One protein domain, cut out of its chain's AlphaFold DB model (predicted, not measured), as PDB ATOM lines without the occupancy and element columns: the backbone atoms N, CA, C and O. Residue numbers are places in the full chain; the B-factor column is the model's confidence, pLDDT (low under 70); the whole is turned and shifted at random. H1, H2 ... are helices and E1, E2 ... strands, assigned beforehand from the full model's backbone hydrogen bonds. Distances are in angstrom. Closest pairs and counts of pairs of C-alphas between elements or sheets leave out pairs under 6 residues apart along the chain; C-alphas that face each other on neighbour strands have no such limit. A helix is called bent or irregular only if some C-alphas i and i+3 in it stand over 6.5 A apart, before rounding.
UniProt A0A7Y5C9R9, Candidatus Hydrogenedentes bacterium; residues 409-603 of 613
ATOM      1  N   TYR A 409       3.994 -43.638 -31.720       87.31
ATOM      2  CA  TYR A 409       4.729 -42.381 -31.687       87.31
ATOM      3  C   TYR A 409       6.192 -42.677 -31.985       87.31
ATOM      4  O   TYR A 409       6.821 -43.463 -31.273       87.31
ATOM      5  N   GLU A 410       6.714 -42.098 -33.061       87.25
ATOM      6  CA  GLU A 410       8.116 -42.236 -33.460       87.25
ATOM      7  C   GLU A 410       8.997 -41.231 -32.708       87.25
ATOM      8  O   GLU A 410       9.701 -40.423 -33.307       87.25
ATOM      9  N   PHE A 411       8.927 -41.256 -31.374       80.88
ATOM     10  CA  PHE A 411       9.676 -40.330 -30.531       80.88
ATOM     11  C   PHE A 411      11.181 -40.424 -30.791       80.88
ATOM     12  O   PHE A 411      11.749 -41.518 -30.793       80.88
ATOM     13  N   GLY A 412      11.824 -39.273 -30.995       74.88
ATOM     14  CA  GLY A 412      13.260 -39.187 -31.263       74.88
ATOM     15  C   GLY A 412      13.674 -39.591 -32.682       74.88
ATOM     16  O   GLY A 412      14.863 -39.560 -32.988       74.88
ATOM     17  N   VAL A 413      12.731 -39.941 -33.564       85.31
ATOM     18  CA  VAL A 413      12.998 -40.180 -34.988       85.31
ATOM     19  C   VAL A 413      12.681 -38.902 -35.758       85.31
ATOM     20  O   VAL A 413      11.558 -38.703 -36.220       85.31
ATOM     21  N   ALA A 414      13.675 -38.022 -35.880       84.31
ATOM     22  CA  ALA A 414      13.531 -36.788 -36.642       84.31
ATOM     23  C   ALA A 414      13.346 -37.094 -38.136       84.31
ATOM     24  O   ALA A 414      14.160 -37.776 -38.763       84.31
ATOM     25  N   ARG A 415      12.250 -36.591 -38.706       92.88
ATOM     26  CA  ARG A 415      11.967 -36.623 -40.142       92.88
ATOM     27  C   ARG A 415      11.804 -35.200 -40.645       92.88
ATOM     28  O   ARG A 415      11.163 -34.385 -39.989       92.88
ATOM     29  N   THR A 416      12.328 -34.920 -41.831       94.00
ATOM     30  CA  THR A 416      12.086 -33.646 -42.507       94.00
ATOM     31  C   THR A 416      10.733 -33.686 -43.208       94.00
ATOM     32  O   THR A 416      10.480 -34.558 -44.041       94.00
ATOM     33  N   PHE A 417       9.881 -32.717 -42.892       93.88
ATOM     34  CA  PHE A 417       8.603 -32.496 -43.548       93.88
ATOM     35  C   PHE A 417       8.641 -31.197 -44.337       93.88
ATOM     36  O   PHE A 417       9.240 -30.210 -43.910       93.88
ATOM     37  N   GLU A 418       7.985 -31.200 -45.491       93.62
ATOM     38  CA  GLU A 418       7.833 -30.027 -46.333       93.62
ATOM     39  C   GLU A 418       6.444 -30.026 -46.967       93.62
ATOM     40  O   GLU A 418       6.006 -31.034 -47.519       93.62
ATOM     41  N   GLY A 419       5.756 -28.892 -46.894       92.25
ATOM     42  CA  GLY A 419       4.401 -28.765 -47.413       92.25
ATOM     43  C   GLY A 419       3.845 -27.360 -47.243       92.25
ATOM     44  O   GLY A 419       4.556 -26.434 -46.851       92.25
ATOM     45  N   THR A 420       2.565 -27.203 -47.553       91.88
ATOM     46  CA  THR A 420       1.820 -25.963 -47.325       91.88
ATOM     47  C   THR A 420       1.215 -25.996 -45.931       91.88
ATOM     48  O   THR A 420       0.495 -26.939 -45.596       91.88
ATOM     49  N   LEU A 421       1.509 -24.980 -45.123       91.75
ATOM     50  CA  LEU A 421       0.890 -24.818 -43.817       91.75
ATOM     51  C   LEU A 421      -0.550 -24.323 -43.983       91.75
ATOM     52  O   LEU A 421      -0.804 -23.417 -44.773       91.75
ATOM     53  N   ILE A 422      -1.472 -24.925 -43.244       89.88
ATOM     54  CA  ILE A 422      -2.870 -24.512 -43.152       89.88
ATOM     55  C   ILE A 422      -3.170 -24.300 -41.667       89.88
ATOM     56  O   ILE A 422      -2.971 -25.211 -40.869       89.88
ATOM     57  N   GLU A 423      -3.618 -23.113 -41.276       88.12
ATOM     58  CA  GLU A 423      -3.976 -22.797 -39.885       88.12
ATOM     59  C   GLU A 423      -5.465 -23.021 -39.600       88.12
ATOM     60  O   GLU A 423      -5.838 -23.331 -38.465       88.12
ATOM     61  N   HIS A 424      -6.311 -22.902 -40.628       86.44
ATOM     62  CA  HIS A 424      -7.764 -22.998 -40.519       86.44
ATOM     63  C   HIS A 424      -8.339 -24.115 -41.412       86.44
ATOM     64  O   HIS A 424      -7.922 -24.251 -42.559       86.44
ATOM     65  N   PRO A 425      -9.335 -24.895 -40.941       84.69
ATOM     66  CA  PRO A 425     -10.018 -24.777 -39.649       84.69
ATOM     67  C   PRO A 425      -9.226 -25.350 -38.461       84.69
ATOM     68  O   PRO A 425      -9.647 -25.192 -37.318       84.69
ATOM     69  N   LEU A 426      -8.111 -26.029 -38.729       88.31
ATOM     70  CA  LEU A 426      -7.189 -26.596 -37.749       88.31
ATOM     71  C   LEU A 426      -5.758 -26.482 -38.296       88.31
ATOM     72  O   LEU A 426      -5.596 -26.473 -39.516       88.31
ATOM     73  N   PRO A 427      -4.729 -26.512 -37.434       91.62
ATOM     74  CA  PRO A 427      -3.342 -26.615 -37.871       91.62
ATOM     75  C   PRO A 427      -3.071 -27.921 -38.632       91.62
ATOM     76  O   PRO A 427      -3.074 -29.004 -38.037       91.62
ATOM     77  N   LEU A 428      -2.812 -27.830 -39.935       92.62
ATOM     78  CA  LEU A 428      -2.490 -28.942 -40.828       92.62
ATOM     79  C   LEU A 428      -1.239 -28.618 -41.662       92.62
ATOM     80  O   LEU A 428      -1.010 -27.479 -42.062       92.62
ATOM     81  N   LEU A 429      -0.459 -29.643 -41.999       93.56
ATOM     82  CA  LEU A 429       0.509 -29.592 -43.091       93.56
ATOM     83  C   LEU A 429      -0.050 -30.370 -44.276       93.56
ATOM     84  O   LEU A 429      -0.248 -31.584 -44.188       93.56
ATOM     85  N   ARG A 430      -0.273 -29.682 -45.392       91.25
ATOM     86  CA  ARG A 430      -0.700 -30.294 -46.647       91.25
ATOM     87  C   ARG A 430       0.516 -30.615 -47.508       91.25
ATOM     88  O   ARG A 430       1.239 -29.715 -47.934       91.25
ATOM     89  N   ILE A 431       0.725 -31.895 -47.793       89.69
ATOM     90  CA  ILE A 431       1.811 -32.390 -48.644       89.69
ATOM     91  C   ILE A 431       1.193 -32.892 -49.950       89.69
ATOM     92  O   ILE A 431       0.383 -33.820 -49.950       89.69
ATOM     93  N   ALA A 432       1.547 -32.261 -51.071       78.19
ATOM     94  CA  ALA A 432       1.083 -32.670 -52.393       78.19
ATOM     95  C   ALA A 432       1.929 -33.837 -52.930       78.19
ATOM     96  O   ALA A 432       3.157 -33.765 -52.922       78.19
ATOM     97  N   SER A 433       1.282 -34.900 -53.420       65.25
ATOM     98  CA  SER A 433       1.954 -35.954 -54.193       65.25
ATOM     99  C   SER A 433       2.150 -35.524 -55.651       65.25
ATOM    100  O   SER A 433       1.329 -34.793 -56.208       65.25
ATOM    101  N   ALA A 434       3.183 -36.064 -56.305       55.88
ATOM    102  CA  ALA A 434       3.421 -35.924 -57.747       55.88
ATOM    103  C   ALA A 434       2.241 -36.421 -58.617       55.88
ATOM    104  O   ALA A 434       2.153 -36.072 -59.790       55.88
ATOM    105  N   THR A 435       1.328 -37.213 -58.045       53.19
ATOM    106  CA  THR A 435       0.148 -37.799 -58.705       53.19
ATOM    107  C   THR A 435      -1.168 -37.061 -58.421       53.19
ATOM    108  O   THR A 435      -2.234 -37.622 -58.651       53.19
ATOM    109  N   ASN A 436      -1.128 -35.812 -57.941       55.19
ATOM    110  CA  ASN A 436      -2.306 -34.987 -57.610       55.19
ATOM    111  C   ASN A 436      -3.139 -35.448 -56.385       55.19
ATOM    112  O   ASN A 436      -4.105 -34.778 -56.024       55.19
ATOM    113  N   ASP A 437      -2.732 -36.519 -55.693       68.12
ATOM    114  CA  ASP A 437      -3.279 -36.931 -54.390       68.12
ATOM    115  C   ASP A 437      -2.551 -36.195 -53.255       68.12
ATOM    116  O   ASP A 437      -1.501 -36.626 -52.771       68.12
ATOM    117  N   ALA A 438      -3.076 -35.043 -52.840       79.00
ATOM    118  CA  ALA A 438      -2.586 -34.362 -51.645       79.00
ATOM    119  C   ALA A 438      -3.047 -35.088 -50.372       79.00
ATOM    120  O   ALA A 438      -4.124 -35.679 -50.339       79.00
ATOM    121  N   ARG A 439      -2.235 -35.027 -49.311       88.50
ATOM    122  CA  ARG A 439      -2.604 -35.486 -47.964       88.50
ATOM    123  C   ARG A 439      -2.373 -34.384 -46.947       88.50
ATOM    124  O   ARG A 439      -1.363 -33.684 -47.023       88.50
ATOM    125  N   SER A 440      -3.280 -34.277 -45.984       91.19
ATOM    126  CA  SER A 440      -3.134 -33.360 -44.854       91.19
ATOM    127  C   SER A 440      -2.795 -34.112 -43.573       91.19
ATOM    128  O   SER A 440      -3.313 -35.195 -43.308       91.19
ATOM    129  N   PHE A 441      -1.921 -33.514 -42.770       93.50
ATOM    130  CA  PHE A 441      -1.461 -34.058 -41.497       93.50
ATOM    131  C   PHE A 441      -1.710 -33.023 -40.400       93.50
ATOM    132  O   PHE A 441      -1.151 -31.929 -40.496       93.50
ATOM    133  N   PRO A 442      -2.511 -33.319 -39.361       94.56
ATOM    134  CA  PRO A 442      -2.639 -32.433 -38.214       94.56
ATOM    135  C   PRO A 442      -1.288 -32.137 -37.571       94.56
ATOM    136  O   PRO A 442      -0.424 -33.013 -37.503       94.56
ATOM    137  N   LEU A 443      -1.126 -30.906 -37.098       94.50
ATOM    138  CA  LEU A 443       0.100 -30.432 -36.467       94.50
ATOM    139  C   LEU A 443      -0.088 -30.225 -34.968       94.50
ATOM    140  O   LEU A 443      -1.119 -29.733 -34.507       94.50
ATOM    141  N   ALA A 444       0.951 -30.561 -34.211       93.56
ATOM    142  CA  ALA A 444       1.079 -30.217 -32.802       93.56
ATOM    143  C   ALA A 444       2.520 -29.798 -32.489       93.56
ATOM    144  O   ALA A 444       3.464 -30.232 -33.146       93.56
ATOM    145  N   GLY A 445       2.698 -28.963 -31.471       91.62
ATOM    146  CA  GLY A 445       4.006 -28.592 -30.951       91.62
ATOM    147  C   GLY A 445       4.558 -29.646 -29.999       91.62
ATOM    148  O   GLY A 445       3.874 -30.610 -29.636       91.62
ATOM    149  N   SER A 446       5.797 -29.451 -29.559       89.38
ATOM    150  CA  SER A 446       6.445 -30.305 -28.563       89.38
ATOM    151  C   SER A 446       5.745 -30.240 -27.194       89.38
ATOM    152  O   SER A 446       5.049 -29.280 -26.845       89.38
ATOM    153  N   GLY A 447       5.877 -31.302 -26.394       88.50
ATOM    154  CA  GLY A 447       5.236 -31.375 -25.074       88.50
ATOM    155  C   GLY A 447       3.707 -31.436 -25.162       88.50
ATOM    156  O   GLY A 447       3.160 -32.191 -25.965       88.50
ATOM    157  N   LYS A 448       2.987 -30.672 -24.336       91.50
ATOM    158  CA  LYS A 448       1.515 -30.619 -24.353       91.50
ATOM    159  C   LYS A 448       1.035 -29.298 -24.950       91.50
ATOM    160  O   LYS A 448       0.341 -28.538 -24.283       91.50
ATOM    161  N   SER A 449       1.466 -28.999 -26.175       91.31
ATOM    162  CA  SER A 449       1.161 -27.747 -26.874       91.31
ATOM    163  C   SER A 449       0.591 -27.983 -28.277       91.31
ATOM    164  O   SER A 449       0.906 -28.976 -28.937       91.31
ATOM    165  N   GLY A 450      -0.294 -27.079 -28.709       90.94
ATOM    166  CA  GLY A 450      -0.816 -26.999 -30.074       90.94
ATOM    167  C   GLY A 450       0.194 -26.406 -31.053       90.94
ATOM    168  O   GLY A 450       1.397 -26.548 -30.860       90.94
ATOM    169  N   LEU A 451      -0.281 -25.717 -32.096       91.12
ATOM    170  CA  LEU A 451       0.605 -25.071 -33.072       91.12
ATOM    171  C   LEU A 451       1.547 -24.055 -32.378       91.12
ATOM    172  O   LEU A 451       1.045 -23.125 -31.722       91.12
ATOM    173  N   PRO A 452       2.883 -24.214 -32.512       90.81
ATOM    174  CA  PRO A 452       3.860 -23.306 -31.917       90.81
ATOM    175  C   PRO A 452       3.739 -21.876 -32.445       90.81
ATOM    176  O   PRO A 452       3.372 -21.668 -33.599       90.81
ATOM    177  N   ASP A 453       4.117 -20.890 -31.631       90.00
ATOM    178  CA  ASP A 453       3.980 -19.471 -31.991       90.00
ATOM    179  C   ASP A 453       4.800 -19.083 -33.234       90.00
ATOM    180  O   ASP A 453       4.338 -18.281 -34.039       90.00
ATOM    181  N   PHE A 454       5.970 -19.701 -33.451       89.94
ATOM    182  CA  PHE A 454       6.809 -19.455 -34.637       89.94
ATOM    183  C   PHE A 454       6.173 -19.923 -35.957       89.94
ATOM    184  O   PHE A 454       6.637 -19.541 -37.028       89.94
ATOM    185  N   ALA A 455       5.139 -20.766 -35.885       90.44
ATOM    186  CA  ALA A 455       4.424 -21.291 -37.040       90.44
ATOM    187  C   ALA A 455       3.070 -20.592 -37.269       90.44
ATOM    188  O   ALA A 455       2.345 -20.986 -38.172       90.44
ATOM    189  N   ARG A 456       2.703 -19.579 -36.471       90.56
ATOM    190  CA  ARG A 456       1.435 -18.840 -36.627       90.56
ATOM    191  C   ARG A 456       1.561 -17.662 -37.590       90.56
ATOM    192  O   ARG A 456       2.628 -17.063 -37.703       90.56
ATOM    193  N   GLY A 457       0.454 -17.282 -38.224       89.44
ATOM    194  CA  GLY A 457       0.403 -16.204 -39.218       89.44
ATOM    195  C   GLY A 457       1.077 -16.553 -40.552       89.44
ATOM    196  O   GLY A 457       1.445 -15.657 -41.312       89.44
ATOM    197  N   LEU A 458       1.268 -17.843 -40.823       91.00
ATOM    198  CA  LEU A 458       1.932 -18.402 -41.997       91.00
ATOM    199  C   LEU A 458       0.988 -19.279 -42.840       91.00
ATOM    200  O   LEU A 458       1.457 -20.045 -43.684       91.00
ATOM    201  N   ASP A 459      -0.325 -19.164 -42.638       89.56
ATOM    202  CA  ASP A 459      -1.352 -19.825 -43.448       89.56
ATOM    203  C   ASP A 459      -1.090 -19.678 -44.963       89.56
ATOM    204  O   ASP A 459      -0.758 -18.606 -45.476       89.56
ATOM    205  N   GLY A 460      -1.158 -20.795 -45.687       87.12
ATOM    206  CA  GLY A 460      -0.891 -20.886 -47.125       87.12
ATOM    207  C   GLY A 460       0.589 -20.822 -47.534       87.12
ATOM    208  O   GLY A 460       0.915 -21.091 -48.702       87.12
ATOM    209  N   LYS A 461       1.514 -20.509 -46.615       90.06
ATOM    210  CA  LYS A 461       2.956 -20.478 -46.905       90.06
ATOM    211  C   LYS A 461       3.527 -21.892 -46.970       90.06
ATOM    212  O   LYS A 461       3.091 -22.810 -46.275       90.06
ATOM    213  N   ARG A 462       4.542 -22.075 -47.819       91.69
ATOM    214  CA  ARG A 462       5.277 -23.339 -47.898       91.69
ATOM    215  C   ARG A 462       6.366 -23.350 -46.833       91.69
ATOM    216  O   ARG A 462       7.171 -22.421 -46.758       91.69
ATOM    217  N   VAL A 463       6.393 -24.394 -46.018       93.94
ATOM    218  CA  VAL A 463       7.281 -24.518 -44.857       93.94
ATOM    219  C   VAL A 463       8.044 -25.835 -44.900       93.94
ATOM    220  O   VAL A 463       7.576 -26.815 -45.483       93.94
ATOM    221  N   ARG A 464       9.218 -25.858 -44.270       94.69
ATOM    222  CA  ARG A 464      10.024 -27.056 -44.026       94.69
ATOM    223  C   ARG A 464      10.461 -27.088 -42.569       94.69
ATOM    224  O   ARG A 464      10.881 -26.058 -42.056       94.69
ATOM    225  N   PHE A 465      10.379 -28.246 -41.926       94.81
ATOM    226  CA  PHE A 465      10.807 -28.433 -40.537       94.81
ATOM    227  C   PHE A 465      11.084 -29.905 -40.227       94.81
ATOM    228  O   PHE A 465      10.698 -30.795 -40.987       94.81
ATOM    229  N   GLU A 466      11.739 -30.165 -39.101       94.38
ATOM    230  CA  GLU A 466      11.916 -31.500 -38.541       94.38
ATOM    231  C   GLU A 466      10.844 -31.824 -37.496       94.38
ATOM    232  O   GLU A 466      10.484 -31.010 -36.639       94.38
ATOM    233  N   GLY A 467      10.318 -33.045 -37.563       93.56
ATOM    234  CA  GLY A 467       9.253 -33.500 -36.678       93.56
ATOM    235  C   GLY A 467       9.210 -35.011 -36.482       93.56
ATOM    236  O   GLY A 467       9.940 -35.761 -37.130       93.56
ATOM    237  N   SER A 468       8.328 -35.449 -35.585       93.56
ATOM    238  CA  SER A 468       8.024 -36.860 -35.309       93.56
ATOM    239  C   SER A 468       6.629 -37.218 -35.812       93.56
ATOM    240  O   SER A 468       5.700 -36.418 -35.705       93.56
ATOM    241  N   LEU A 469       6.448 -38.450 -36.290       93.19
ATOM    242  CA  LEU A 469       5.135 -38.948 -36.697       93.19
ATOM    243  C   LEU A 469       4.399 -39.612 -35.521       93.19
ATOM    244  O   LEU A 469       4.970 -40.425 -34.785       93.19
ATOM    245  N   ILE A 470       3.111 -39.300 -35.382       92.44
ATOM    246  CA  ILE A 470       2.185 -39.933 -34.440       92.44
ATOM    247  C   ILE A 470       1.036 -40.534 -35.253       92.44
ATOM    248  O   ILE A 470       0.341 -39.810 -35.955       92.44
ATOM    249  N   VAL A 471       0.835 -41.849 -35.194       90.00
ATOM    250  CA  VAL A 471      -0.045 -42.576 -36.122       90.00
ATOM    251  C   VAL A 471      -1.019 -43.472 -35.379       90.00
ATOM    252  O   VAL A 471      -0.590 -44.307 -34.586       90.00
ATOM    253  N   ARG A 472      -2.308 -43.395 -35.718       87.50
ATOM    254  CA  ARG A 472      -3.336 -44.349 -35.281       87.50
ATOM    255  C   ARG A 472      -4.388 -44.544 -36.361       87.50
ATOM    256  O   ARG A 472      -4.841 -43.572 -36.950       87.50
ATOM    257  N   ASP A 473      -4.804 -45.793 -36.570       79.25
ATOM    258  CA  ASP A 473      -5.964 -46.163 -37.396       79.25
ATOM    259  C   ASP A 473      -5.997 -45.475 -38.777       79.25
ATOM    260  O   ASP A 473      -7.040 -45.049 -39.263       79.25
ATOM    261  N   GLY A 474      -4.827 -45.349 -39.415       78.50
ATOM    262  CA  GLY A 474      -4.676 -44.733 -40.738       78.50
ATOM    263  C   GLY A 474      -4.573 -43.202 -40.749       78.50
ATOM    264  O   GLY A 474      -4.253 -42.643 -41.795       78.50
ATOM    265  N   LEU A 475      -4.767 -42.529 -39.610       85.44
ATOM    266  CA  LEU A 475      -4.498 -41.101 -39.435       85.44
ATOM    267  C   LEU A 475      -3.081 -40.878 -38.907       85.44
ATOM    268  O   LEU A 475      -2.568 -41.660 -38.101       85.44
ATOM    269  N   ALA A 476      -2.458 -39.787 -39.343       91.88
ATOM    270  CA  ALA A 476      -1.126 -39.396 -38.916       91.88
ATOM    271  C   ALA A 476      -1.085 -37.906 -38.575       91.88
ATOM    272  O   ALA A 476      -1.549 -37.077 -39.349       91.88
ATOM    273  N   MET A 477      -0.514 -37.592 -37.419       94.12
ATOM    274  CA  MET A 477      -0.215 -36.254 -36.924       94.12
ATOM    275  C   MET A 477       1.302 -36.071 -36.914       94.12
ATOM    276  O   MET A 477       2.046 -37.032 -36.702       94.12
ATOM    277  N   ILE A 478       1.754 -34.839 -37.125       94.75
ATOM    278  CA  ILE A 478       3.165 -34.477 -37.039       94.75
ATOM    279  C   ILE A 478       3.362 -33.603 -35.805       94.75
ATOM    280  O   ILE A 478       2.724 -32.561 -35.645       94.75
ATOM    281  N   GLU A 479       4.260 -34.038 -34.930       93.81
ATOM    282  CA  GLU A 479       4.793 -33.196 -33.868       93.81
ATOM    283  C   GLU A 479       5.985 -32.397 -34.398       93.81
ATOM    284  O   GLU A 479       6.924 -32.972 -34.947       93.81
ATOM    285  N   MET A 480       5.957 -31.080 -34.217       92.75
ATOM    286  CA  MET A 480       7.073 -30.188 -34.529       92.75
ATOM    287  C   MET A 480       8.062 -30.202 -33.360       92.75
ATOM    288  O   MET A 480       7.788 -29.628 -32.301       92.75
ATOM    289  N   ASN A 481       9.190 -30.892 -33.535       82.25
ATOM    290  CA  ASN A 481      10.119 -31.168 -32.436       82.25
ATOM    291  C   ASN A 481      11.149 -30.057 -32.238       82.25
ATOM    292  O   ASN A 481      11.545 -29.791 -31.105       82.25
ATOM    293  N   ASP A 482      11.602 -29.465 -33.344       84.81
ATOM    294  CA  ASP A 482      12.760 -28.581 -33.373       84.81
ATOM    295  C   ASP A 482      12.390 -27.221 -33.984       84.81
ATOM    296  O   ASP A 482      12.243 -27.118 -35.209       84.81
ATOM    297  N   PRO A 483      12.235 -26.175 -33.153       87.38
ATOM    298  CA  PRO A 483      11.999 -24.814 -33.622       87.38
ATOM    299  C   PRO A 483      13.085 -24.299 -34.577       87.38
ATOM    300  O   PRO A 483      12.760 -23.583 -35.522       87.38
ATOM    301  N   ASP A 484      14.348 -24.688 -34.380       90.69
ATOM    302  CA  ASP A 484      15.485 -24.165 -35.150       90.69
ATOM    303  C   ASP A 484      15.534 -24.748 -36.572       90.69
ATOM    304  O   ASP A 484      16.095 -24.153 -37.498       90.69
ATOM    305  N   SER A 485      14.885 -25.897 -36.778       91.62
ATOM    306  CA  SER A 485      14.732 -26.523 -38.093       91.62
ATOM    307  C   SER A 485      13.714 -25.816 -39.001       91.62
ATOM    308  O   SER A 485      13.694 -26.072 -40.212       91.62
ATOM    309  N   PHE A 486      12.855 -24.952 -38.444       94.19
ATOM    310  CA  PHE A 486      11.719 -24.378 -39.157       94.19
ATOM    311  C   PHE A 486      12.150 -23.301 -40.159       94.19
ATOM    312  O   PHE A 486      12.785 -22.303 -39.818       94.19
ATOM    313  N   LYS A 487      11.770 -23.483 -41.424       94.38
ATOM    314  CA  LYS A 487      12.085 -22.572 -42.528       94.38
ATOM    315  C   LYS A 487      10.850 -22.288 -43.368       94.38
ATOM    316  O   LYS A 487      10.164 -23.207 -43.810       94.38
ATOM    317  N   VAL A 488      10.630 -21.013 -43.668       93.69
ATOM    318  CA  VAL A 488       9.649 -20.572 -44.666       93.69
ATOM    319  C   VAL A 488      10.327 -20.576 -46.036       93.69
ATOM    320  O   VAL A 488      11.349 -19.923 -46.225       93.69
ATOM    321  N   LEU A 489       9.780 -21.334 -46.987       88.19
ATOM    322  CA  LEU A 489      10.362 -21.536 -48.321       88.19
ATOM    323  C   LEU A 489       9.811 -20.570 -49.388       88.19
ATOM    324  O   LEU A 489      10.256 -20.617 -50.532       88.19
ATOM    325  N   GLY A 490       8.861 -19.702 -49.027       73.12
ATOM    326  CA  GLY A 490       8.243 -18.707 -49.913       73.12
ATOM    327  C   GLY A 490       6.741 -18.921 -50.131       73.12
ATOM    328  O   GLY A 490       6.108 -19.761 -49.483       73.12
ATOM    329  N   GLU A 491       6.156 -18.126 -51.031       63.81
ATOM    330  CA  GLU A 491       4.753 -18.264 -51.441       63.81
ATOM    331  C   GLU A 491       4.557 -19.501 -52.317       63.81
ATOM    332  O   GLU A 491       5.395 -19.838 -53.156       63.81
ATOM    333  N   SER A 492       3.449 -20.209 -52.104       56.84
ATOM    334  CA  SER A 492       3.039 -21.286 -52.994       56.84
ATOM    335  C   SER A 492       2.727 -20.685 -54.371       56.84
ATOM    336  O   SER A 492       1.916 -19.774 -54.505       56.84
ATOM    337  N   GLY A 493       3.427 -21.147 -55.411       49.53
ATOM    338  CA  GLY A 493       3.138 -20.741 -56.783       49.53
ATOM    339  C   GLY A 493       1.738 -21.216 -57.174       49.53
ATOM    340  O   GLY A 493       1.539 -22.414 -57.358       49.53
ATOM    341  N   SER A 494       0.813 -20.266 -57.334       44.56
ATOM    342  CA  SER A 494      -0.648 -20.380 -57.535       44.56
ATOM    343  C   SER A 494      -1.474 -20.245 -56.252       44.56
ATOM    344  O   SER A 494      -1.085 -20.798 -55.228       44.56
ATOM    345  N   PRO A 495      -2.644 -19.570 -56.305       43.97
ATOM    346  CA  PRO A 495      -3.583 -19.520 -55.191       43.97
ATOM    347  C   PRO A 495      -4.079 -20.943 -54.929       43.97
ATOM    348  O   PRO A 495      -4.962 -21.462 -55.612       43.97
ATOM    349  N   VAL A 496      -3.432 -21.624 -53.988       47.28
ATOM    350  CA  VAL A 496      -3.809 -22.970 -53.583       47.28
ATOM    351  C   VAL A 496      -5.148 -22.843 -52.880       47.28
ATOM    352  O   VAL A 496      -5.237 -22.242 -51.815       47.28
ATOM    353  N   ASN A 497      -6.185 -23.400 -53.503       47.19
ATOM    354  CA  ASN A 497      -7.490 -23.618 -52.898       47.19
ATOM    355  C   ASN A 497      -7.265 -24.208 -51.490       47.19
ATOM    356  O   ASN A 497      -6.699 -25.297 -51.356       47.19
ATOM    357  N   THR A 498      -7.582 -23.420 -50.467       49.22
ATOM    358  CA  THR A 498      -7.358 -23.665 -49.038       49.22
ATOM    359  C   THR A 498      -8.018 -24.972 -48.623       49.22
ATOM    360  O   THR A 498      -9.192 -24.965 -48.285       49.22
ATOM    361  N   SER A 499      -7.290 -26.093 -48.679       52.56
ATOM    362  CA  SER A 499      -7.821 -27.467 -48.600       52.56
ATOM    363  C   SER A 499      -8.913 -27.752 -49.649       52.56
ATOM    364  O   SER A 499      -9.858 -26.991 -49.838       52.56
ATOM    365  N   ARG A 500      -8.861 -28.887 -50.348       62.09
ATOM    366  CA  ARG A 500     -10.043 -29.335 -51.101       62.09
ATOM    367  C   ARG A 500     -10.996 -29.996 -50.100       62.09
ATOM    368  O   ARG A 500     -11.174 -31.206 -50.139       62.09
ATOM    369  N   ALA A 501     -11.516 -29.215 -49.150       74.75
ATOM    370  CA  ALA A 501     -12.452 -29.695 -48.146       74.75
ATOM    371  C   ALA A 501     -13.699 -30.225 -48.861       74.75
ATOM    372  O   ALA A 501     -14.461 -29.462 -49.452       74.75
ATOM    373  N   ALA A 502     -13.881 -31.543 -48.856       85.06
ATOM    374  CA  ALA A 502     -15.109 -32.139 -49.355       85.06
ATOM    375  C   ALA A 502     -16.161 -32.052 -48.247       85.06
ATOM    376  O   ALA A 502     -16.002 -32.676 -47.196       85.06
ATOM    377  N   GLU A 503     -17.217 -31.270 -48.462       87.44
ATOM    378  CA  GLU A 503     -18.356 -31.235 -47.544       87.44
ATOM    379  C   GLU A 503     -19.098 -32.576 -47.585       87.44
ATOM    380  O   GLU A 503     -19.549 -33.026 -48.638       87.44
ATOM    381  N   LEU A 504     -19.226 -33.217 -46.423       91.69
ATOM    382  CA  LEU A 504     -19.930 -34.489 -46.246       91.69
ATOM    383  C   LEU A 504     -21.354 -34.302 -45.694       91.69
ATOM    384  O   LEU A 504     -22.087 -35.276 -45.540       91.69
ATOM    385  N   GLY A 505     -21.753 -33.060 -45.407       92.62
ATOM    386  CA  GLY A 505     -23.070 -32.698 -44.881       92.62
ATOM    387  C   GLY A 505     -23.056 -32.311 -43.400       92.62
ATOM    388  O   GLY A 505     -22.023 -32.335 -42.732       92.62
ATOM    389  N   ARG A 506     -24.220 -31.909 -42.876       95.06
ATOM    390  CA  ARG A 506     -24.388 -31.592 -41.450       95.06
ATOM    391  C   ARG A 506     -24.701 -32.852 -40.658       95.06
ATOM    392  O   ARG A 506     -25.599 -33.601 -41.026       95.06
ATOM    393  N   VAL A 507     -24.007 -33.035 -39.541       95.12
ATOM    394  CA  VAL A 507     -24.157 -34.196 -38.657       95.12
ATOM    395  C   VAL A 507     -24.253 -33.754 -37.202       95.12
ATOM    396  O   VAL A 507     -23.736 -32.699 -36.824       95.12
ATOM    397  N   ARG A 508     -24.882 -34.591 -36.374       94.88
ATOM    398  CA  ARG A 508     -24.852 -34.480 -34.914       94.88
ATOM    399  C   ARG A 508     -24.202 -35.731 -34.348       94.88
ATOM    400  O   ARG A 508     -24.776 -36.811 -34.417       94.88
ATOM    401  N   LEU A 509     -23.006 -35.587 -33.791       94.25
ATOM    402  CA  LEU A 509     -22.204 -36.709 -33.310       94.25
ATOM    403  C   LEU A 509     -22.070 -36.654 -31.792       94.25
ATOM    404  O   LEU A 509     -21.849 -35.590 -31.217       94.25
ATOM    405  N   THR A 510     -22.195 -37.810 -31.144       93.38
ATOM    406  CA  THR A 510     -21.986 -37.972 -29.699       93.38
ATOM    407  C   THR A 510     -20.830 -38.934 -29.472       93.38
ATOM    408  O   THR A 510     -20.845 -40.051 -29.985       93.38
ATOM    409  N   GLY A 511     -19.840 -38.520 -28.690       92.25
ATOM    410  CA  GLY A 511     -18.633 -39.309 -28.470       92.25
ATOM    411  C   GLY A 511     -17.846 -38.854 -27.251       92.25
ATOM    412  O   GLY A 511     -18.243 -37.931 -26.542       92.25
ATOM    413  N   GLU A 512     -16.734 -39.528 -26.987       91.50
ATOM    414  CA  GLU A 512     -15.800 -39.138 -25.931       91.50
ATOM    415  C   GLU A 512     -14.896 -38.000 -26.427       91.50
ATOM    416  O   GLU A 512     -14.314 -38.098 -27.508       91.50
ATOM    417  N   LEU A 513     -14.767 -36.923 -25.650       92.94
ATOM    418  CA  LEU A 513     -13.829 -35.844 -25.958       92.94
ATOM    419  C   LEU A 513     -12.394 -36.296 -25.659       92.94
ATOM    420  O   LEU A 513     -12.068 -36.613 -24.515       92.94
ATOM    421  N   VAL A 514     -11.526 -36.276 -26.665       93.19
ATOM    422  CA  VAL A 514     -10.110 -36.660 -26.557       93.19
ATOM    423  C   VAL A 514      -9.205 -35.532 -27.050       93.19
ATOM    424  O   VAL A 514      -9.622 -34.719 -27.878       93.19
ATOM    425  N   ASP A 515      -7.953 -35.481 -26.591       92.75
ATOM    426  CA  ASP A 515      -6.929 -34.728 -27.316       92.75
ATOM    427  C   ASP A 515      -6.334 -35.611 -28.415       92.75
ATOM    428  O   ASP A 515      -6.028 -36.788 -28.216       92.75
ATOM    429  N   THR A 516      -6.175 -35.044 -29.604       91.62
ATOM    430  CA  THR A 516      -5.761 -35.820 -30.779       91.62
ATOM    431  C   THR A 516      -4.317 -36.314 -30.685       91.62
ATOM    432  O   THR A 516      -4.005 -37.371 -31.221       91.62
ATOM    433  N   LYS A 517      -3.439 -35.633 -29.940       92.56
ATOM    434  CA  LYS A 517      -2.026 -36.010 -29.810       92.56
ATOM    435  C   LYS A 517      -1.813 -37.247 -28.932       92.56
ATOM    436  O   LYS A 517      -1.214 -38.229 -29.382       92.56
ATOM    437  N   CYS A 518      -2.302 -37.228 -27.686       89.81
ATOM    438  CA  CYS A 518      -2.275 -38.400 -26.811       89.81
ATOM    439  C   CYS A 518      -3.101 -39.528 -27.468       89.81
ATOM    440  O   CYS A 518      -2.593 -40.652 -27.508       89.81
ATOM    441  N   TYR A 519      -4.268 -39.229 -28.082       89.69
ATOM    442  CA  TYR A 519      -5.057 -40.209 -28.850       89.69
ATOM    443  C   TYR A 519      -4.247 -40.872 -29.961       89.69
ATOM    444  O   TYR A 519      -4.174 -42.089 -29.996       89.69
ATOM    445  N   PHE A 520      -3.557 -40.139 -30.833       89.44
ATOM    446  CA  PHE A 520      -2.902 -40.754 -31.994       89.44
ATOM    447  C   PHE A 520      -1.751 -41.694 -31.610       89.44
ATOM    448  O   PHE A 520      -1.423 -42.593 -32.374       89.44
ATOM    449  N   GLY A 521      -1.143 -41.572 -30.427       85.12
ATOM    450  CA  GLY A 521      -0.145 -42.567 -30.017       85.12
ATOM    451  C   GLY A 521       0.841 -42.172 -28.934       85.12
ATOM    452  O   GLY A 521       1.622 -43.040 -28.531       85.12
ATOM    453  N   VAL A 522       0.805 -40.922 -28.455       84.38
ATOM    454  CA  VAL A 522       1.671 -40.464 -27.353       84.38
ATOM    455  C   VAL A 522       1.271 -41.110 -26.022       84.38
ATOM    456  O   VAL A 522       2.136 -41.377 -25.192       84.38
ATOM    457  N   MET A 523      -0.013 -41.427 -25.821       81.06
ATOM    458  CA  MET A 523      -0.486 -42.128 -24.626       81.06
ATOM    459  C   MET A 523      -1.162 -43.453 -24.979       81.06
ATOM    460  O   MET A 523      -1.787 -43.578 -26.028       81.06
ATOM    461  N   ARG A 524      -1.020 -44.467 -24.115       77.06
ATOM    462  CA  ARG A 524      -1.650 -45.784 -24.293       77.06
ATOM    463  C   ARG A 524      -2.012 -46.391 -22.928       77.06
ATOM    464  O   ARG A 524      -1.096 -46.697 -22.164       77.06
ATOM    465  N   PRO A 525      -3.303 -46.587 -22.604       76.75
ATOM    466  CA  PRO A 525      -4.478 -46.231 -23.406       76.75
ATOM    467  C   PRO A 525      -4.675 -44.711 -23.491       76.75
ATOM    468  O   PRO A 525      -4.386 -43.996 -22.535       76.75
ATOM    469  N   ALA A 526      -5.201 -44.229 -24.618       79.88
ATOM    470  CA  ALA A 526      -5.507 -42.808 -24.823       79.88
ATOM    471  C   ALA A 526      -7.004 -42.487 -24.703       79.88
ATOM    472  O   ALA A 526      -7.529 -41.622 -25.399       79.88
ATOM    473  N   THR A 527      -7.711 -43.233 -23.861       80.69
ATOM    474  CA  THR A 527      -9.161 -43.112 -23.687       80.69
ATOM    475  C   THR A 527      -9.528 -43.248 -22.222       80.69
ATOM    476  O   THR A 527      -8.843 -43.935 -21.456       80.69
ATOM    477  N   GLY A 528     -10.663 -42.679 -21.852       80.25
ATOM    478  CA  GLY A 528     -11.224 -42.738 -20.522       80.25
ATOM    479  C   GLY A 528     -10.390 -41.990 -19.485       80.25
ATOM    480  O   GLY A 528      -9.491 -41.198 -19.766       80.25
ATOM    481  N   LYS A 529     -10.705 -42.278 -18.226       75.62
ATOM    482  CA  LYS A 529     -10.180 -41.575 -17.055       75.62
ATOM    483  C   LYS A 529      -8.667 -41.585 -16.915       75.62
ATOM    484  O   LYS A 529      -8.105 -40.553 -16.571       75.62
ATOM    485  N   VAL A 530      -8.018 -42.707 -17.215       77.19
ATOM    486  CA  VAL A 530      -6.557 -42.835 -17.091       77.19
ATOM    487  C   VAL A 530      -5.832 -41.822 -17.977       77.19
ATOM    488  O   VAL A 530      -4.762 -41.347 -17.620       77.19
ATOM    489  N   HIS A 531      -6.438 -41.450 -19.103       81.75
ATOM    490  CA  HIS A 531      -5.894 -40.487 -20.046       81.75
ATOM    491  C   HIS A 531      -6.234 -39.028 -19.711       81.75
ATOM    492  O   HIS A 531      -5.498 -38.115 -20.090       81.75
ATOM    493  N   ARG A 532      -7.295 -38.786 -18.937       86.56
ATOM    494  CA  ARG A 532      -7.857 -37.449 -18.729       86.56
ATOM    495  C   ARG A 532      -6.842 -36.411 -18.260       86.56
ATOM    496  O   ARG A 532      -6.827 -35.315 -18.805       86.56
ATOM    497  N   ALA A 533      -5.960 -36.744 -17.318       87.69
ATOM    498  CA  ALA A 533      -4.927 -35.812 -16.869       87.69
ATOM    499  C   ALA A 533      -3.978 -35.368 -18.009       87.69
ATOM    500  O   ALA A 533      -3.699 -34.174 -18.125       87.69
ATOM    501  N   CYS A 534      -3.555 -36.288 -18.897       90.06
ATOM    502  CA  CYS A 534      -2.807 -35.961 -20.131       90.06
ATOM    503  C   CYS A 534      -3.642 -35.042 -21.017       90.06
ATOM    504  O   CYS A 534      -3.152 -33.995 -21.440       90.06
ATOM    505  N   ALA A 535      -4.893 -35.443 -21.249       92.06
ATOM    506  CA  ALA A 535      -5.797 -34.835 -22.209       92.06
ATOM    507  C   ALA A 535      -6.118 -33.388 -21.875       92.06
ATOM    508  O   ALA A 535      -5.911 -32.508 -22.702       92.06
ATOM    509  N   VAL A 536      -6.534 -33.128 -20.634       92.25
ATOM    510  CA  VAL A 536      -6.823 -31.779 -20.138       92.25
ATOM    511  C   VAL A 536      -5.642 -30.853 -20.427       92.25
ATOM    512  O   VAL A 536      -5.823 -29.756 -20.936       92.25
ATOM    513  N   ARG A 537      -4.414 -31.303 -20.143       93.06
ATOM    514  CA  ARG A 537      -3.204 -30.498 -20.342       93.06
ATOM    515  C   ARG A 537      -2.869 -30.274 -21.819       93.06
ATOM    516  O   ARG A 537      -2.413 -29.185 -22.155       93.06
ATOM    517  N   CYS A 538      -3.102 -31.259 -22.685       93.75
ATOM    518  CA  CYS A 538      -2.958 -31.104 -24.134       93.75
ATOM    519  C   CYS A 538      -3.997 -30.130 -24.709       93.75
ATOM    520  O   CYS A 538      -3.628 -29.225 -25.456       93.75
ATOM    521  N   LEU A 539      -5.269 -30.262 -24.319       93.19
ATOM    522  CA  LEU A 539      -6.352 -29.372 -24.751       93.19
ATOM    523  C   LEU A 539      -6.132 -27.937 -24.240       93.19
ATOM    524  O   LEU A 539      -6.193 -27.001 -25.029       93.19
ATOM    525  N   ASP A 540      -5.749 -27.760 -22.966       91.88
ATOM    526  CA  ASP A 540      -5.324 -26.461 -22.401       91.88
ATOM    527  C   ASP A 540      -4.158 -25.846 -23.198       91.88
ATOM    528  O   ASP A 540      -4.016 -24.623 -23.315       91.88
ATOM    529  N   GLY A 541      -3.286 -26.706 -23.721       90.44
ATOM    530  CA  GLY A 541      -2.143 -26.364 -24.554       90.44
ATOM    531  C   GLY A 541      -2.484 -25.977 -25.991       90.44
ATOM    532  O   GLY A 541      -1.595 -25.510 -26.700       90.44
ATOM    533  N   GLY A 542      -3.739 -26.139 -26.417       90.56
ATOM    534  CA  GLY A 542      -4.190 -25.872 -27.782       90.56
ATOM    535  C   GLY A 542      -3.991 -27.038 -28.753       90.56
ATOM    536  O   GLY A 542      -4.059 -26.825 -29.961       90.56
ATOM    537  N   VAL A 543      -3.725 -28.256 -28.264       93.38
ATOM    538  CA  VAL A 543      -3.755 -29.458 -29.114       93.38
ATOM    539  C   VAL A 543      -5.170 -29.613 -29.685       93.38
ATOM    540  O   VAL A 543      -6.128 -29.490 -28.916       93.38
ATOM    541  N   PRO A 544      -5.332 -29.906 -30.991       92.00
ATOM    542  CA  PRO A 544      -6.652 -30.028 -31.597       92.00
ATOM    543  C   PRO A 544      -7.551 -31.028 -30.846       92.00
ATOM    544  O   PRO A 544      -7.132 -32.176 -30.626       92.00
ATOM    545  N   PRO A 545      -8.771 -30.632 -30.443       94.62
ATOM    546  CA  PRO A 545      -9.725 -31.548 -29.833       94.62
ATOM    547  C   PRO A 545     -10.246 -32.554 -30.860       94.62
ATOM    548  O   PRO A 545     -10.371 -32.258 -32.049       94.62
ATOM    549  N   GLY A 546     -10.569 -33.754 -30.393       94.44
ATOM    550  CA  GLY A 546     -11.178 -34.808 -31.192       94.44
ATOM    551  C   GLY A 546     -12.394 -35.402 -30.499       94.44
ATOM    552  O   GLY A 546     -12.470 -35.452 -29.273       94.44
ATOM    553  N   LEU A 547     -13.341 -35.873 -31.298       94.75
ATOM    554  CA  LEU A 547     -14.492 -36.636 -30.850       94.75
ATOM    555  C   LEU A 547     -14.280 -38.104 -31.207       94.75
ATOM    556  O   LEU A 547     -14.274 -38.472 -32.383       94.75
ATOM    557  N   LEU A 548     -14.088 -38.937 -30.188       92.50
ATOM    558  CA  LEU A 548     -13.965 -40.379 -30.326       92.50
ATOM    559  C   LEU A 548     -15.353 -41.020 -30.373       92.50
ATOM    560  O   LEU A 548     -16.075 -41.082 -29.374       92.50
ATOM    561  N   LEU A 549     -15.702 -41.528 -31.547       91.81
ATOM    562  CA  LEU A 549     -16.932 -42.252 -31.831       91.81
ATOM    563  C   LEU A 549     -16.677 -43.745 -31.663       91.81
ATOM    564  O   LEU A 549     -15.690 -44.269 -32.183       91.81
ATOM    565  N   ARG A 550     -17.584 -44.438 -30.976       85.81
ATOM    566  CA  ARG A 550     -17.638 -45.903 -30.987       85.81
ATOM    567  C   ARG A 550     -18.742 -46.332 -31.937       85.81
ATOM    568  O   ARG A 550     -19.888 -45.936 -31.743       85.81
ATOM    569  N   LEU A 551     -18.370 -47.096 -32.954       83.69
ATOM    570  CA  LEU A 551     -19.286 -47.618 -33.958       83.69
ATOM    571  C   LEU A 551     -19.899 -48.942 -33.479       83.69
ATOM    572  O   LEU A 551     -19.373 -49.593 -32.571       83.69
ATOM    573  N   GLU A 552     -21.026 -49.333 -34.075       81.00
ATOM    574  CA  GLU A 552     -21.765 -50.549 -33.699       81.00
ATOM    575  C   GLU A 552     -20.960 -51.833 -33.929       81.00
ATOM    576  O   GLU A 552     -21.089 -52.796 -33.175       81.00
ATOM    577  N   ASP A 553     -20.065 -51.821 -34.918       77.44
ATOM    578  CA  ASP A 553     -19.129 -52.910 -35.212       77.44
ATOM    579  C   ASP A 553     -17.993 -53.042 -34.172       77.44
ATOM    580  O   ASP A 553     -17.106 -53.887 -34.303       77.44
ATOM    581  N   GLY A 554     -18.006 -52.203 -33.130       70.94
ATOM    582  CA  GLY A 554     -17.001 -52.158 -32.073       70.94
ATOM    583  C   GLY A 554     -15.722 -51.413 -32.459       70.94
ATOM    584  O   GLY A 554     -14.839 -51.251 -31.611       70.94
ATOM    585  N   SER A 555     -15.607 -50.929 -33.700       79.62
ATOM    586  CA  SER A 555     -14.504 -50.069 -34.114       79.62
ATOM    587  C   SER A 555     -14.662 -48.661 -33.536       79.62
ATOM    588  O   SER A 555     -15.722 -48.246 -33.061       79.62
ATOM    589  N   SER A 556     -13.562 -47.917 -33.503       83.25
ATOM    590  CA  SER A 556     -13.562 -46.533 -33.043       83.25
ATOM    591  C   SER A 556     -13.019 -45.625 -34.134       83.25
ATOM    592  O   SER A 556     -12.069 -45.985 -34.828       83.25
ATOM    593  N   ARG A 557     -13.622 -44.448 -34.293       88.19
ATOM    594  CA  ARG A 557     -13.156 -43.410 -35.218       88.19
ATOM    595  C   ARG A 557     -13.052 -42.089 -34.487       88.19
ATOM    596  O   ARG A 557     -13.892 -41.781 -33.650       88.19
ATOM    597  N   VAL A 558     -12.036 -41.308 -34.821       91.75
ATOM    598  CA  VAL A 558     -11.881 -39.950 -34.302       91.75
ATOM    599  C   VAL A 558     -12.217 -38.949 -35.397       91.75
ATOM    600  O   VAL A 558     -11.779 -39.097 -36.537       91.75
ATOM    601  N   VAL A 559     -13.000 -37.937 -35.042       93.94
ATOM    602  CA  VAL A 559     -13.275 -36.767 -35.880       93.94
ATOM    603  C   VAL A 559     -12.685 -35.555 -35.177       93.94
ATOM    604  O   VAL A 559     -12.942 -35.362 -33.990       93.94
ATOM    605  N   LEU A 560     -11.866 -34.758 -35.861       94.06
ATOM    606  CA  LEU A 560     -11.287 -33.561 -35.255       94.06
ATOM    607  C   LEU A 560     -12.357 -32.473 -35.137       94.06
ATOM    608  O   LEU A 560     -13.249 -32.375 -35.976       94.06
ATOM    609  N   LEU A 561     -12.277 -31.662 -34.088       94.56
ATOM    610  CA  LEU A 561     -13.263 -30.635 -33.775       94.56
ATOM    611  C   LEU A 561     -12.670 -29.245 -33.992       94.56
ATOM    612  O   LEU A 561     -11.613 -28.930 -33.451       94.56
ATOM    613  N   ALA A 562     -13.381 -28.402 -34.737       92.56
ATOM    614  CA  ALA A 562     -12.997 -27.017 -35.004       92.56
ATOM    615  C   ALA A 562     -14.164 -26.051 -34.769       92.56
ATOM    616  O   ALA A 562     -15.330 -26.448 -34.810       92.56
ATOM    617  N   GLY A 563     -13.870 -24.766 -34.563       90.69
ATOM    618  CA  GLY A 563     -14.889 -23.719 -34.535       90.69
ATOM    619  C   GLY A 563     -15.543 -23.490 -35.905       90.69
ATOM    620  O   GLY A 563     -14.948 -23.731 -36.961       90.69
ATOM    621  N   LEU A 564     -16.771 -22.959 -35.905       85.56
ATOM    622  CA  LEU A 564     -17.526 -22.650 -37.132       85.56
ATOM    623  C   LEU A 564     -16.846 -21.659 -38.080       85.56
ATOM    624  O   LEU A 564     -17.185 -21.667 -39.255       85.56
ATOM    625  N   GLN A 565     -15.930 -20.809 -37.609       79.75
ATOM    626  CA  GLN A 565     -15.134 -19.916 -38.461       79.75
ATOM    627  C   GLN A 565     -13.663 -20.357 -38.552       79.75
ATOM    628  O   GLN A 565     -12.831 -19.625 -39.066       79.75
ATOM    629  N   GLY A 566     -13.346 -21.589 -38.126       69.88
ATOM    630  CA  GLY A 566     -11.992 -22.147 -38.179       69.88
ATOM    631  C   GLY A 566     -11.086 -21.731 -37.017       69.88
ATOM    632  O   GLY A 566      -9.899 -22.037 -37.033       69.88
ATOM    633  N   GLN A 567     -11.627 -21.041 -36.013       74.12
ATOM    634  CA  GLN A 567     -10.939 -20.743 -34.758       74.12
ATOM    635  C   GLN A 567     -10.943 -21.941 -33.794       74.12
ATOM    636  O   GLN A 567     -11.698 -22.903 -33.967       74.12
ATOM    637  N   SER A 568     -10.152 -21.836 -32.723       72.62
ATOM    638  CA  SER A 568     -10.218 -22.756 -31.587       72.62
ATOM    639  C   SER A 568     -11.631 -22.824 -31.015       72.62
ATOM    640  O   SER A 568     -12.279 -21.799 -30.794       72.62
ATOM    641  N   LEU A 569     -12.102 -24.041 -30.768       84.69
ATOM    642  CA  LEU A 569     -13.391 -24.274 -30.136       84.69
ATOM    643  C   LEU A 569     -13.334 -23.839 -28.665       84.69
ATOM    644  O   LEU A 569     -12.404 -24.214 -27.954       84.69
ATOM    645  N   ASP A 570     -14.325 -23.070 -28.216       80.81
ATOM    646  CA  ASP A 570     -14.453 -22.669 -26.813       80.81
ATOM    647  C   ASP A 570     -15.199 -23.760 -26.032       80.81
ATOM    648  O   ASP A 570     -16.387 -24.008 -26.252       80.81
ATOM    649  N   PHE A 571     -14.474 -24.475 -25.174       87.69
ATOM    650  CA  PHE A 571     -15.008 -25.510 -24.295       87.69
ATOM    651  C   PHE A 571     -14.130 -25.647 -23.051       87.69
ATOM    652  O   PHE A 571     -12.950 -25.294 -23.051       87.69
ATOM    653  N   ASP A 572     -14.694 -26.210 -21.984       88.56
ATOM    654  CA  ASP A 572     -13.920 -26.533 -20.790       88.56
ATOM    655  C   ASP A 572     -13.086 -27.800 -21.042       88.56
ATOM    656  O   ASP A 572     -13.624 -28.897 -21.214       88.56
ATOM    657  N   SER A 573     -11.757 -27.666 -21.040       89.50
ATOM    658  CA  SER A 573     -10.819 -28.785 -21.205       89.50
ATOM    659  C   SER A 573     -11.020 -29.890 -20.167       89.50
ATOM    660  O   SER A 573     -10.694 -31.050 -20.429       89.50
ATOM    661  N   GLN A 574     -11.618 -29.572 -19.011       86.69
ATOM    662  CA  GLN A 574     -12.008 -30.544 -17.993       86.69
ATOM    663  C   GLN A 574     -13.048 -31.551 -18.491       86.69
ATOM    664  O   GLN A 574     -13.251 -32.568 -17.824       86.69
ATOM    665  N   TRP A 575     -13.690 -31.318 -19.640       88.31
ATOM    666  CA  TRP A 575     -14.594 -32.274 -20.281       88.31
ATOM    667  C   TRP A 575     -13.865 -33.407 -21.007       88.31
ATOM    668  O   TRP A 575     -14.515 -34.305 -21.537       88.31
ATOM    669  N   ALA A 576     -12.530 -33.407 -21.030       89.88
ATOM    670  CA  ALA A 576     -11.766 -34.520 -21.574       89.88
ATOM    671  C   ALA A 576     -12.171 -35.857 -20.926       89.88
ATOM    672  O   ALA A 576     -12.407 -35.942 -19.718       89.88
ATOM    673  N   ALA A 577     -12.238 -36.907 -21.742       86.44
ATOM    674  CA  ALA A 577     -12.761 -38.228 -21.403       86.44
ATOM    675  C   ALA A 577     -14.243 -38.263 -20.959       86.44
ATOM    676  O   ALA A 577     -14.714 -39.303 -20.486       86.44
ATOM    677  N   LEU A 578     -14.992 -37.162 -21.095       86.19
ATOM    678  CA  LEU A 578     -16.445 -37.134 -20.920       86.19
ATOM    679  C   LEU A 578     -17.154 -37.271 -22.268       86.19
ATOM    680  O   LEU A 578     -16.595 -36.989 -23.329       86.19
ATOM    681  N   THR A 579     -18.410 -37.706 -22.216       87.94
ATOM    682  CA  THR A 579     -19.262 -37.773 -23.403       87.94
ATOM    683  C   THR A 579     -19.814 -36.393 -23.729       87.94
ATOM    684  O   THR A 579     -20.538 -35.800 -22.925       87.94
ATOM    685  N   VAL A 580     -19.506 -35.915 -24.929       91.38
ATOM    686  CA  VAL A 580     -19.988 -34.642 -25.463       91.38
ATOM    687  C   VAL A 580     -20.701 -34.861 -26.792       91.38
ATOM    688  O   VAL A 580     -20.435 -35.829 -27.509       91.38
ATOM    689  N   THR A 581     -21.602 -33.943 -27.116       94.19
ATOM    690  CA  THR A 581     -22.284 -33.879 -28.406       94.19
ATOM    691  C   THR A 581     -21.817 -32.642 -29.161       94.19
ATOM    692  O   THR A 581     -21.705 -31.561 -28.582       94.19
ATOM    693  N   ALA A 582     -21.549 -32.800 -30.454       94.50
ATOM    694  CA  ALA A 582     -21.195 -31.723 -31.369       94.50
ATOM    695  C   ALA A 582     -22.108 -31.772 -32.599       94.50
ATOM    696  O   ALA A 582     -22.434 -32.856 -33.089       94.50
ATOM    697  N   GLU A 583     -22.512 -30.607 -33.105       94.94
ATOM    698  CA  GLU A 583     -23.371 -30.497 -34.284       94.94
ATOM    699  C   GLU A 583     -22.843 -29.437 -35.252       94.94
ATOM    700  O   GLU A 583     -22.570 -28.297 -34.869       94.94
ATOM    701  N   GLY A 584     -22.761 -29.799 -36.531       94.12
ATOM    702  CA  GLY A 584     -22.412 -28.868 -37.597       94.12
ATOM    703  C   GLY A 584     -21.951 -29.570 -38.871       94.12
ATOM    704  O   GLY A 584     -22.218 -30.763 -39.035       94.12
ATOM    705  N   PRO A 585     -21.339 -28.838 -39.819       93.88
ATOM    706  CA  PRO A 585     -20.854 -29.421 -41.062       93.88
ATOM    707  C   PRO A 585     -19.625 -30.307 -40.818       93.88
ATOM    708  O   PRO A 585     -18.677 -29.913 -40.134       93.88
ATOM    709  N   LEU A 586     -19.666 -31.509 -41.389       94.88
ATOM    710  CA  LEU A 586     -18.549 -32.439 -41.467       94.88
ATOM    711  C   LEU A 586     -17.834 -32.246 -42.805       94.88
ATOM    712  O   LEU A 586     -18.447 -32.321 -43.868       94.88
ATOM    713  N   GLU A 587     -16.531 -32.029 -42.742       93.00
ATOM    714  CA  GLU A 587     -15.665 -31.774 -43.888       93.00
ATOM    715  C   GLU A 587     -14.531 -32.804 -43.916       93.00
ATOM    716  O   GLU A 587     -14.023 -33.222 -42.870       93.00
ATOM    717  N   LEU A 588     -14.106 -33.211 -45.112       90.81
ATOM    718  CA  LEU A 588     -12.939 -34.067 -45.304       90.81
ATOM    719  C   LEU A 588     -11.790 -33.268 -45.922       90.81
ATOM    720  O   LEU A 588     -11.844 -32.887 -47.089       90.81
ATOM    721  N   HIS A 589     -10.735 -33.060 -45.139       89.00
ATOM    722  CA  HIS A 589      -9.548 -32.282 -45.500       89.00
ATOM    723  C   HIS A 589      -8.415 -33.211 -45.934       89.00
ATOM    724  O   HIS A 589      -7.609 -33.626 -45.103       89.00
ATOM    725  N   ASP A 590      -8.380 -33.597 -47.215       87.75
ATOM    726  CA  ASP A 590      -7.355 -34.489 -47.793       87.75
ATOM    727  C   ASP A 590      -7.060 -35.730 -46.908       87.75
ATOM    728  O   ASP A 590      -5.907 -36.085 -46.641       87.75
ATOM    729  N   GLY A 591      -8.132 -36.361 -46.404       86.06
ATOM    730  CA  GLY A 591      -8.090 -37.549 -45.540       86.06
ATOM    731  C   GLY A 591      -8.326 -37.302 -44.043       86.06
ATOM    732  O   GLY A 591      -8.499 -38.269 -43.304       86.06
ATOM    733  N   VAL A 592      -8.387 -36.047 -43.589       90.69
ATOM    734  CA  VAL A 592      -8.654 -35.699 -42.182       90.69
ATOM    735  C   VAL A 592     -10.126 -35.303 -41.998       90.69
ATOM    736  O   VAL A 592     -10.540 -34.281 -42.546       90.69
ATOM    737  N   PRO A 593     -10.940 -36.070 -41.247       93.12
ATOM    738  CA  PRO A 593     -12.325 -35.698 -40.968       93.12
ATOM    739  C   PRO A 593     -12.384 -34.600 -39.899       93.12
ATOM    740  O   PRO A 593     -11.873 -34.777 -38.789       93.12
ATOM    741  N   VAL A 594     -13.039 -33.484 -40.222       93.56
ATOM    742  CA  VAL A 594     -13.192 -32.318 -39.345       93.56
ATOM    743  C   VAL A 594     -14.668 -31.965 -39.209       93.56
ATOM    744  O   VAL A 594     -15.333 -31.663 -40.193       93.56
ATOM    745  N   LEU A 595     -15.184 -31.978 -37.983       94.75
ATOM    746  CA  LEU A 595     -16.513 -31.471 -37.656       94.75
ATOM    747  C   LEU A 595     -16.380 -30.045 -37.124       94.75
ATOM    748  O   LEU A 595     -15.799 -29.818 -36.057       94.75
ATOM    749  N   ARG A 596     -16.952 -29.082 -37.846       92.94
ATOM    750  CA  ARG A 596     -17.019 -27.697 -37.376       92.94
ATOM    751  C   ARG A 596     -18.266 -27.520 -36.532       92.94
ATOM    752  O   ARG A 596     -19.360 -27.848 -36.970       92.94
ATOM    753  N   THR A 597     -18.118 -26.986 -35.330       92.81
ATOM    754  CA  THR A 597     -19.232 -26.800 -34.396       92.81
ATOM    755  C   THR A 597     -19.143 -25.448 -33.703       92.81
ATOM    756  O   THR A 597     -18.076 -24.837 -33.610       92.81
ATOM    757  N   ARG A 598     -20.292 -24.938 -33.246       88.69
ATOM    758  CA  ARG A 598     -20.357 -23.690 -32.471       88.69
ATOM    759  C   ARG A 598     -19.946 -23.913 -31.021       88.69
ATOM    760  O   ARG A 598     -19.324 -23.042 -30.428       88.69
ATOM    761  N   ALA A 599     -20.359 -25.043 -30.459       87.50
ATOM    762  CA  ALA A 599     -20.181 -25.389 -29.059       87.50
ATOM    763  C   ALA A 599     -20.193 -26.914 -28.887       87.50
ATOM    764  O   ALA A 599     -20.623 -27.651 -29.781       87.50
ATOM    765  N   LEU A 600     -19.736 -27.369 -27.724       91.31
ATOM    766  CA  LEU A 600     -19.908 -28.745 -27.271       91.31
ATOM    767  C   LEU A 600     -21.007 -28.795 -26.210       91.31
ATOM    768  O   LEU A 600     -21.049 -27.960 -25.307       91.31
ATOM    769  N   GLU A 601     -21.875 -29.795 -26.299       89.69
ATOM    770  CA  GLU A 601     -22.888 -30.073 -25.282       89.69
ATOM    771  C   GLU A 601     -22.408 -31.229 -24.404       89.69
ATOM    772  O   GLU A 601     -22.258 -32.358 -24.873       89.69
ATOM    773  N   LEU A 602     -22.174 -30.975 -23.117       85.75
ATOM    774  CA  LEU A 602     -21.825 -32.034 -22.173       85.75
ATOM    775  C   LEU A 602     -23.058 -32.888 -21.849       85.75
ATOM    776  O   LEU A 602     -24.064 -32.382 -21.339       85.75
ATOM    777  N   LYS A 603     -22.984 -34.202 -22.084       74.69
ATOM    778  CA  LYS A 603     -24.094 -35.111 -21.774       74.69
ATOM    779  C   LYS A 603     -24.165 -35.364 -20.262       74.69
ATOM    780  O   LYS A 603     -23.314 -36.054 -19.704       74.69
TER     781      LYS A 603
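This is residues 409 to 603 of the 613 residues of a protein of Candidatus Hydrogenedentes bacterium (UniProt A0A7Y5C9R9). What is the main picture? Two small closed barrels of five strands each stand side by side, E1 to E5 ringing the first and E7 to E11 the second; H1 packs on both barrels and H2 on the second. E6 adds to the first barrel's sheet and E12 to the second's. What makes it up? The printed part, 195 residues, is mostly strand, with named elements in the order E1 to E7, H1, H2, E8 to E12; both sheets are mixed. It is compact, with a radius of gyration of the C-alphas of 15.9 A and spans of 46 by 36 by 30 A.

What rings the first barrel? E1, residues 415 to 422, E2, 428 to 432, and E3, 438 to 445, form a meander, each strand the antiparallel neighbour of the one before, with N 420 and O 430 at 2.9 A and N 429 and O 441 at 2.8 A. E4, residues 461 to 472, is antiparallel to E1, N 417 and O 465 at 2.8 A, which completes a Greek key, a meander whose first strand neighbours the fourth. E5, residues 475 to 480, is parallel to E3, N 480 and O 444 at 2.8 A, and forms a hairpin with E4, N 470 and O 477 at 2.8 A, while E6, residues 487 to 491, is antiparallel to E4, N 489 and O 462 at 2.8 A. And the second? Round it run E7, residues 502 to 515, E8, 545 to 550, E9, 556 to 563, E11, 592 to 597, and E10, 579 to 589. E9 and E11 are parallel, N 595 and O 560 at 2.8 A; E10 and E7 are antiparallel, N 504 and O 586 at 2.8 A, and so are E10 and E12, residues 600 to 602, N 581 and O 601 at 2.8 A. Where are the helices? H1, residues 516 to 522, is outside both barrels, at a height of 7.4 A over the first sheet and 9.3 A over the second; its closest C-alphas with E4 are Phe 520 and Arg 472, 4.9 A. H2, residues 529 to 540, is on the second barrel and touches H1 at a steep tilt of 59 degrees, opposite ways, closest C-alphas Cys 518 and Ala 535, 6.8 A. O i to N i+4 pairs within hydrogen-bond range are 1 of 3 in H1, beside 2 of 4 O i to N i+3 pairs, and 5 of 8 in H2.

Where do the elements begin and end? E1 begins at C-alpha 415 (11.967, -36.623, -40.142), and E12 ends at C-alpha 602 (-21.825, -32.034, -22.173). Which strands are long or bent? E4 measures 27.3 A, E10 24.8 A and E7 23.7 A from first to last C-alpha; E7 bends by 105 degrees at residue 512 and E4 by 87 degrees at residue 466.

How large is it? The two C-alphas farthest apart, those of Gly 493 and Lys 529, are 46.8 A apart; the printed part has no cut. Which links are long, and where is confidence low? E3 to E4 and E9 to E10 are long links of 15 residues each; pLDDT is under 70 at residues 433 to 437, 491 to 500 and 566.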